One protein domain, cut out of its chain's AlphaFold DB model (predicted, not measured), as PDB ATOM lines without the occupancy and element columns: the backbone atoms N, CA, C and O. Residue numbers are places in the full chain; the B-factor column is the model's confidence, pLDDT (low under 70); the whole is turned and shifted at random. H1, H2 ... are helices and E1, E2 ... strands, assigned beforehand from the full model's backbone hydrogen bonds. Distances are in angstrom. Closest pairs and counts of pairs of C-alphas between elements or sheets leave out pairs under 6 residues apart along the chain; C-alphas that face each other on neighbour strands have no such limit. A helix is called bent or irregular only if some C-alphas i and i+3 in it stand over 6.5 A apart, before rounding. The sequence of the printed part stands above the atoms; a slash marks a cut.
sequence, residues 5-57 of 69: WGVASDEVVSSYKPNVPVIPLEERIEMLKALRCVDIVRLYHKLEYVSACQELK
ATOM      1  N   TRP A   5     182.099 138.623 121.619       88.56
ATOM      2  CA  TRP A   5     182.399 139.620 122.642       88.56
ATOM      3  C   TRP A   5     181.392 140.760 122.598       88.56
ATOM      4  O   TRP A   5     181.181 141.369 121.550       88.56
ATOM      5  N   GLY A   6     180.758 141.034 123.738       92.62
ATOM      6  CA  GLY A   6     179.881 142.186 123.917       92.62
ATOM      7  C   GLY A   6     180.683 143.434 124.279       92.62
ATOM      8  O   GLY A   6     181.542 143.375 125.156       92.62
ATOM      9  N   VAL A   7     180.383 144.567 123.645       95.75
ATOM     10  CA  VAL A   7     181.007 145.865 123.936       95.75
ATOM     11  C   VAL A   7     179.928 146.887 124.274       95.75
ATOM     12  O   VAL A   7     179.105 147.232 123.430       95.75
ATOM     13  N   ALA A   8     179.937 147.376 125.514       95.88
ATOM     14  CA  ALA A   8     179.033 148.433 125.962       95.88
ATOM     15  C   ALA A   8     179.312 149.743 125.220       95.88
ATOM     16  O   ALA A   8     180.483 150.108 125.055       95.88
ATOM     17  N   SER A   9     178.259 150.470 124.846       96.94
ATOM     18  CA  SER A   9     178.369 151.855 124.382       96.94
ATOM     19  C   SER A   9     178.883 152.788 125.480       96.94
ATOM     20  O   SER A   9     178.872 152.434 126.665       96.94
ATOM     21  N   ASP A  10     179.349 153.974 125.098       97.31
ATOM     22  CA  ASP A  10     179.910 154.936 126.052       97.31
ATOM     23  C   ASP A  10     178.861 155.402 127.070       97.31
ATOM     24  O   ASP A  10     179.166 155.545 128.256       97.31
ATOM     25  N   GLU A  11     177.599 155.524 126.648       96.19
ATOM     26  CA  GLU A  11     176.465 155.848 127.519       96.19
ATOM     27  C   GLU A  11     176.209 154.736 128.536       96.19
ATOM     28  O   GLU A  11     175.997 155.008 129.719       96.19
ATOM     29  N   VAL A  12     176.265 153.473 128.098       96.25
ATOM     30  CA  VAL A  12     176.093 152.332 128.999       96.25
ATOM     31  C   VAL A  12     177.210 152.311 130.027       96.25
ATOM     32  O   VAL A  12     176.910 152.224 131.212       96.25
ATOM     33  N   VAL A  13     178.477 152.424 129.620       95.62
ATOM     34  CA  VAL A  13     179.596 152.433 130.578       95.62
ATOM     35  C   VAL A  13     179.448 153.577 131.582       95.62
ATOM     36  O   VAL A  13     179.561 153.346 132.786       95.62
ATOM     37  N   SER A  14     179.117 154.773 131.099       95.44
ATOM     38  CA  SER A  14     178.958 155.973 131.931       95.44
ATOM     39  C   SER A  14     177.754 155.904 132.880       95.44
ATOM     40  O   SER A  14     177.705 156.646 133.854       95.44
ATOM     41  N   SER A  15     176.784 155.015 132.630       94.44
ATOM     42  CA  SER A  15     175.594 154.866 133.482       94.44
ATOM     43  C   SER A  15     175.848 154.156 134.815       94.44
ATOM     44  O   SER A  15     175.057 154.324 135.741       94.44
ATOM     45  N   TYR A  16     176.912 153.351 134.924       92.44
ATOM     46  CA  TYR A  16     177.161 152.529 136.118       92.44
ATOM     47  C   TYR A  16     178.621 152.499 136.580       92.44
ATOM     48  O   TYR A  16     178.881 152.128 137.725       92.44
ATOM     49  N   LYS A  17     179.588 152.868 135.728       92.31
ATOM     50  CA  LYS A  17     180.985 153.038 136.142       92.31
ATOM     51  C   LYS A  17     181.236 154.491 136.555       92.31
ATOM     52  O   LYS A  17     180.666 155.395 135.955       92.31
ATOM     53  N   PRO A  18     182.122 154.738 137.537       92.69
ATOM     54  CA  PRO A  18     182.341 156.080 138.079       92.69
ATOM     55  C   PRO A  18     182.976 157.062 137.085       92.69
ATOM     56  O   PRO A  18     182.829 158.268 137.247       92.69
ATOM     57  N   ASN A  19     183.687 156.559 136.073       94.38
ATOM     58  CA  ASN A  19     184.416 157.375 135.110       94.38
ATOM     59  C   ASN A  19     183.895 157.135 133.693       94.38
ATOM     60  O   ASN A  19     183.567 156.001 133.328       94.38
ATOM     61  N   VAL A  20     183.907 158.195 132.886       93.50
ATOM     62  CA  VAL A  20     183.659 158.100 131.446       93.50
ATOM     63  C   VAL A  20     184.774 157.295 130.761       93.50
ATOM     64  O   VAL A  20     185.935 157.376 131.185       93.50
ATOM     65  N   PRO A  21     184.465 156.505 129.717       95.50
ATOM     66  CA  PRO A  21     185.487 155.834 128.923       95.50
ATOM     67  C   PRO A  21     186.481 156.839 128.337       95.50
ATOM     68  O   PRO A  21     186.087 157.816 127.711       95.50
ATOM     69  N   VAL A  22     187.777 156.579 128.516       97.44
ATOM     70  CA  VAL A  22     188.841 157.366 127.865       97.44
ATOM     71  C   VAL A  22     188.934 157.026 126.376       97.44
ATOM     72  O   VAL A  22     189.207 157.897 125.560       97.44
ATOM     73  N   ILE A  23     188.707 155.754 126.038       97.50
ATOM     74  CA  ILE A  23     188.746 155.236 124.669       97.50
ATOM     75  C   ILE A  23     187.298 155.147 124.151       97.50
ATOM     76  O   ILE A  23     186.512 154.403 124.760       97.50
ATOM     77  N   PRO A  24     186.942 155.852 123.059       96.94
ATOM     78  CA  PRO A  24     185.602 155.817 122.470       96.94
ATOM     79  C   PRO A  24     185.165 154.411 122.043       96.94
ATOM     80  O   PRO A  24     185.995 153.526 121.806       96.94
ATOM     81  N   LEU A  25     183.852 154.203 121.920       96.94
ATOM     82  CA  LEU A  25     183.264 152.925 121.502       96.94
ATOM     83  C   LEU A  25     183.922 152.329 120.251       96.94
ATOM     84  O   LEU A  25     184.298 151.154 120.263       96.94
ATOM     85  N   GLU A  26     184.071 153.119 119.193       96.94
ATOM     86  CA  GLU A  26     184.596 152.665 117.906       96.94
ATOM     87  C   GLU A  26     186.031 152.144 118.043       96.94
ATOM     88  O   GLU A  26     186.348 151.061 117.551       96.94
ATOM     89  N   GLU A  27     186.881 152.849 118.789       98.25
ATOM     90  CA  GLU A  27     188.265 152.434 119.025       98.25
ATOM     91  C   GLU A  27     188.339 151.153 119.867       98.25
ATOM     92  O   GLU A  27     189.109 150.245 119.549       98.25
ATOM     93  N   ARG A  28     187.485 151.007 120.890       97.75
ATOM     94  CA  ARG A  28     187.404 149.767 121.688       97.75
ATOM     95  C   ARG A  28     186.969 148.568 120.845       97.75
ATOM     96  O   ARG A  28     187.461 147.458 121.056       97.75
ATOM     97  N   ILE A  29     186.057 148.778 119.894       97.00
ATOM     98  CA  ILE A  29     185.639 147.744 118.941       97.00
ATOM     99  C   ILE A  29     186.823 147.322 118.064       97.00
ATOM    100  O   ILE A  29     187.062 146.121 117.921       97.00
ATOM    101  N   GLU A  30     187.578 148.275 117.513       97.31
ATOM    102  CA  GLU A  30     188.742 147.979 116.670       97.31
ATOM    103  C   GLU A  30     189.846 147.246 117.443       97.31
ATOM    104  O   GLU A  30     190.377 146.243 116.962       97.31
ATOM    105  N   MET A  31     190.118 147.656 118.687       97.19
ATOM    106  CA  MET A  31     191.059 146.958 119.568       97.19
ATOM    107  C   MET A  31     190.677 145.486 119.770       97.19
ATOM    108  O   MET A  31     191.537 144.610 119.691       97.19
ATOM    109  N   LEU A  32     189.395 145.195 120.017       96.50
ATOM    110  CA  LEU A  32     188.931 143.823 120.241       96.50
ATOM    111  C   LEU A  32     188.942 142.991 118.959       96.50
ATOM    112  O   LEU A  32     189.353 141.835 119.002       96.50
ATOM    113  N   LYS A  33     188.553 143.565 117.814       95.44
ATOM    114  CA  LYS A  33     188.632 142.876 116.515       95.44
ATOM    115  C   LYS A  33     190.065 142.499 116.130       95.44
ATOM    116  O   LYS A  33     190.255 141.525 115.409       95.44
ATOM    117  N   ALA A  34     191.064 143.248 116.598       96.94
ATOM    118  CA  ALA A  34     192.469 142.957 116.330       96.94
ATOM    119  C   ALA A  34     193.011 141.744 117.117       96.94
ATOM    120  O   ALA A  34     194.093 141.238 116.810       96.94
ATOM    121  N   LEU A  35     192.289 141.253 118.132       96.62
ATOM    122  CA  LEU A  35     192.723 140.107 118.926       96.62
ATOM    123  C   LEU A  35     192.500 138.791 118.172       96.62
ATOM    124  O   LEU A  35     191.389 138.457 117.775       96.62
ATOM    125  N   ARG A  36     193.548 137.959 118.086       96.06
ATOM    126  CA  ARG A  36     193.506 136.642 117.417       96.06
ATOM    127  C   ARG A  36     192.405 135.709 117.945       96.06
ATOM    128  O   ARG A  36     191.960 134.825 117.225       96.06
ATOM    129  N   CYS A  37     192.032 135.845 119.215       94.50
ATOM    130  CA  CYS A  37     191.044 134.995 119.880       94.50
ATOM    131  C   CYS A  37     189.612 135.538 119.816       94.50
ATOM    132  O   CYS A  37     188.758 134.990 120.503       94.50
ATOM    133  N   VAL A  38     189.359 136.610 119.062       94.50
ATOM    134  CA  VAL A  38     188.044 137.240 118.922       94.50
ATOM    135  C   VAL A  38     187.524 136.971 117.516       94.50
ATOM    136  O   VAL A  38     188.105 137.434 116.541       94.50
ATOM    137  N   ASP A  39     186.409 136.247 117.396       93.62
ATOM    138  CA  ASP A  39     185.792 136.000 116.084       93.62
ATOM    139  C   ASP A  39     184.761 137.077 115.720       93.62
ATOM    140  O   ASP A  39     184.633 137.456 114.556       93.62
ATOM    141  N   ILE A  40     183.970 137.538 116.696       93.06
ATOM    142  CA  ILE A  40     182.868 138.488 116.484       93.06
ATOM    143  C   ILE A  40     182.796 139.475 117.652       93.06
ATOM    144  O   ILE A  40     182.768 139.069 118.817       93.06
ATOM    145  N   VAL A  41     182.670 140.764 117.331       94.25
ATOM    146  CA  VAL A  41     182.407 141.846 118.290       94.25
ATOM    147  C   VAL A  41     180.984 142.368 118.082       94.25
ATOM    148  O   VAL A  41     180.611 142.715 116.962       94.25
ATOM    149  N   ARG A  42     180.182 142.423 119.151       91.19
ATOM    150  CA  ARG A  42     178.805 142.939 119.156       91.19
ATOM    151  C   ARG A  42     178.700 144.121 120.112       91.19
ATOM    152  O   ARG A  42     178.919 143.973 121.309       91.19
ATOM    153  N   LEU A  43     178.309 145.278 119.593       93.44
ATOM    154  CA  LEU A  43     178.004 146.450 120.410       93.44
ATOM    155  C   LEU A  43     176.621 146.327 121.067       93.44
ATOM    156  O   LEU A  43     175.710 145.719 120.497       93.44
ATOM    157  N   TYR A  44     176.454 146.909 122.253       94.12
ATOM    158  CA  TYR A  44     175.164 146.985 122.934       94.12
ATOM    159  C   TYR A  44     174.960 148.334 123.634       94.12
ATOM    160  O   TYR A  44     175.882 148.908 124.206       94.12
ATOM    161  N   HIS A  45     173.711 148.806 123.617       95.00
ATOM    162  CA  HIS A  45     173.299 150.109 124.161       95.00
ATOM    163  C   HIS A  45     172.413 149.994 125.412       95.00
ATOM    164  O   HIS A  45     171.782 150.961 125.829       95.00
ATOM    165  N   LYS A  46     172.318 148.799 126.005       93.69
ATOM    166  CA  LYS A  46     171.583 148.551 127.253       93.69
ATOM    167  C   LYS A  46     172.391 147.619 128.144       93.69
ATOM    168  O   LYS A  46     172.928 146.637 127.644       93.69
ATOM    169  N   LEU A  47     172.455 147.906 129.443       91.31
ATOM    170  CA  LEU A  47     173.126 147.052 130.426       91.31
ATOM    171  C   LEU A  47     172.274 145.806 130.730       91.31
ATOM    172  O   LEU A  47     171.657 145.698 131.784       91.31
ATOM    173  N   GLU A  48     172.175 144.903 129.758       89.69
ATOM    174  CA  GLU A  48     171.297 143.734 129.780       89.69
ATOM    175  C   GLU A  48     171.924 142.630 128.907       89.69
ATOM    176  O   GLU A  48     172.377 142.906 127.796       89.69
ATOM    177  N   TYR A  49     171.981 141.393 129.409       88.88
ATOM    178  CA  TYR A  49     172.689 140.279 128.756       88.88
ATOM    179  C   TYR A  49     171.780 139.079 128.436       88.88
ATOM    180  O   TYR A  49     172.122 138.259 127.587       88.88
ATOM    181  N   VAL A  50     170.616 138.966 129.083       91.75
ATOM    182  CA  VAL A  50     169.667 137.854 128.942       91.75
ATOM    183  C   VAL A  50     169.073 137.821 127.542       91.75
ATOM    184  O   VAL A  50     169.087 136.764 126.916       91.75
ATOM    185  N   SER A  51     168.601 138.955 127.016       91.12
ATOM    186  CA  SER A  51     168.028 139.013 125.663       91.12
ATOM    187  C   SER A  51     169.057 138.620 124.601       91.12
ATOM    188  O   SER A  51     168.766 137.821 123.710       91.12
ATOM    189  N   ALA A  52     170.297 139.095 124.750       88.94
ATOM    190  CA  ALA A  52     171.402 138.728 123.875       88.94
ATOM    191  C   ALA A  52     171.722 137.228 123.959       88.94
ATOM    192  O   ALA A  52     171.930 136.593 122.927       88.94
ATOM    193  N   CYS A  53     171.726 136.636 125.156       92.06
ATOM    194  CA  CYS A  53     171.923 135.197 125.330       92.06
ATOM    195  C   CYS A  53     170.778 134.369 124.727       92.06
ATOM    196  O   CYS A  53     171.040 133.348 124.095       92.06
ATOM    197  N   GLN A  54     169.525 134.808 124.865       93.31
ATOM    198  CA  GLN A  54     168.362 134.138 124.269       93.31
ATOM    199  C   GLN A  54     168.406 134.153 122.736       93.31
ATOM    200  O   GLN A  54     168.090 133.150 122.095       93.31
ATOM    201  N   GLU A  55     168.818 135.278 122.152       91.62
ATOM    202  CA  GLU A  55     168.971 135.446 120.707       91.62
ATOM    203  C   GLU A  55     170.158 134.636 120.161       91.62
ATOM    204  O   GLU A  55     170.018 133.903 119.182       91.62
ATOM    205  N   LEU A  56     171.327 134.754 120.800       89.62
ATOM    206  CA  LEU A  56     172.586 134.185 120.307       89.62
ATOM    207  C   LEU A  56     172.772 132.708 120.653       89.62
ATOM    208  O   LEU A  56     173.579 132.047 119.998       89.62
ATOM    209  N   LYS A  57     172.068 132.215 121.680       93.19
ATOM    210  CA  LYS A  57     172.135 130.837 122.190       93.19
ATOM    211  C   LYS A  57     173.583 130.343 122.356       93.19
ATOM    212  O   LYS A  57     173.964 129.364 121.714       93.19
TER     213      LYS A  57
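What this domain is: This is residues 5 to 57 of the 69 residues of the protein "Bifunctional protein HldE" of Colwellia marinimaniae (UniProt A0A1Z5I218). A short two-stranded parallel ribbon, E1 beside E2, runs through the middle of a flat model; H2 packs on both strands from one side, and H3 lies on the opposite side, away from the other helices. H1 sits past the last residue of E1, at one end of the ribbon. The printed part has 53 residues with three named helices and two named strands, in the order E1, H1, H2, E2, H3, and its class is mixed, helices and strands. It is only just compact, close to loose, with a radius of gyration of the C-alphas of 11.8 A and spans of 31 by 26 by 13 A.

Where its parts are: E1 is residues 5 to 8, and its C-alpha 5 stands at (182.399, 139.620, 122.642). E2 is residues 40 to 44, 13.2 A from first to last C-alpha. H2, the longest helix, is residues 25 to 33 and measures 12.4 A, with C-alpha 25 at (183.264, 152.925, 121.502). H1 is residues 10 to 16, 10.7 A long; it is neither bent nor irregular, but only just: C-alphas 13 and 16 are 6.1 A apart. H3 is residues 50 to 56, 9.8 A long, and ends with C-alpha 56 at (172.586, 134.185, 120.307).

How they stand to each other: E1 and E2 are parallel neighbours, with 25 degrees between their directions. C-alphas 7 and 43 face each other at 4.7 A; N 7 and O 42 are 2.8 A apart, and N 44 and O 7 are 2.9 A apart, both within hydrogen-bond range. E1, H1, H2 and E2 form a strand-helix-strand unit, two parallel neighbour strands with helices between them along the chain, and its crossover is right-handed. The closest C-alphas of E1 and H2 are those of Val 7 and Ile 29, 7.1 A apart. Those of H2 and E2 are Lys 33 and Val 41, 6.6 A apart. H1 and H2 are close but not clearly touching, with Asp 10 and Leu 25 as their closest C-alphas at 6.0 A, and their lines are about perpendicular at 83 degrees. H1 and E2 are only just apart, their closest C-alphas 8.1 A from each other. H3 is apart from E1, H1 and H2. In H2 and H3 every O i to N i+4 pair is within hydrogen-bond range; in H1, 2 of 3 are.

The domain as a whole: The two C-alphas farthest apart, those of Asn 19 and Lys 57, are 32.0 A from each other. The printed part has no cut. The links E1 to H1 and E2 to H3 are tight, those from H1 to H2 and from H2 to E2 are short, and no link is long. The mean pLDDT of the printed part is 94.3, and no printed residue is under 70.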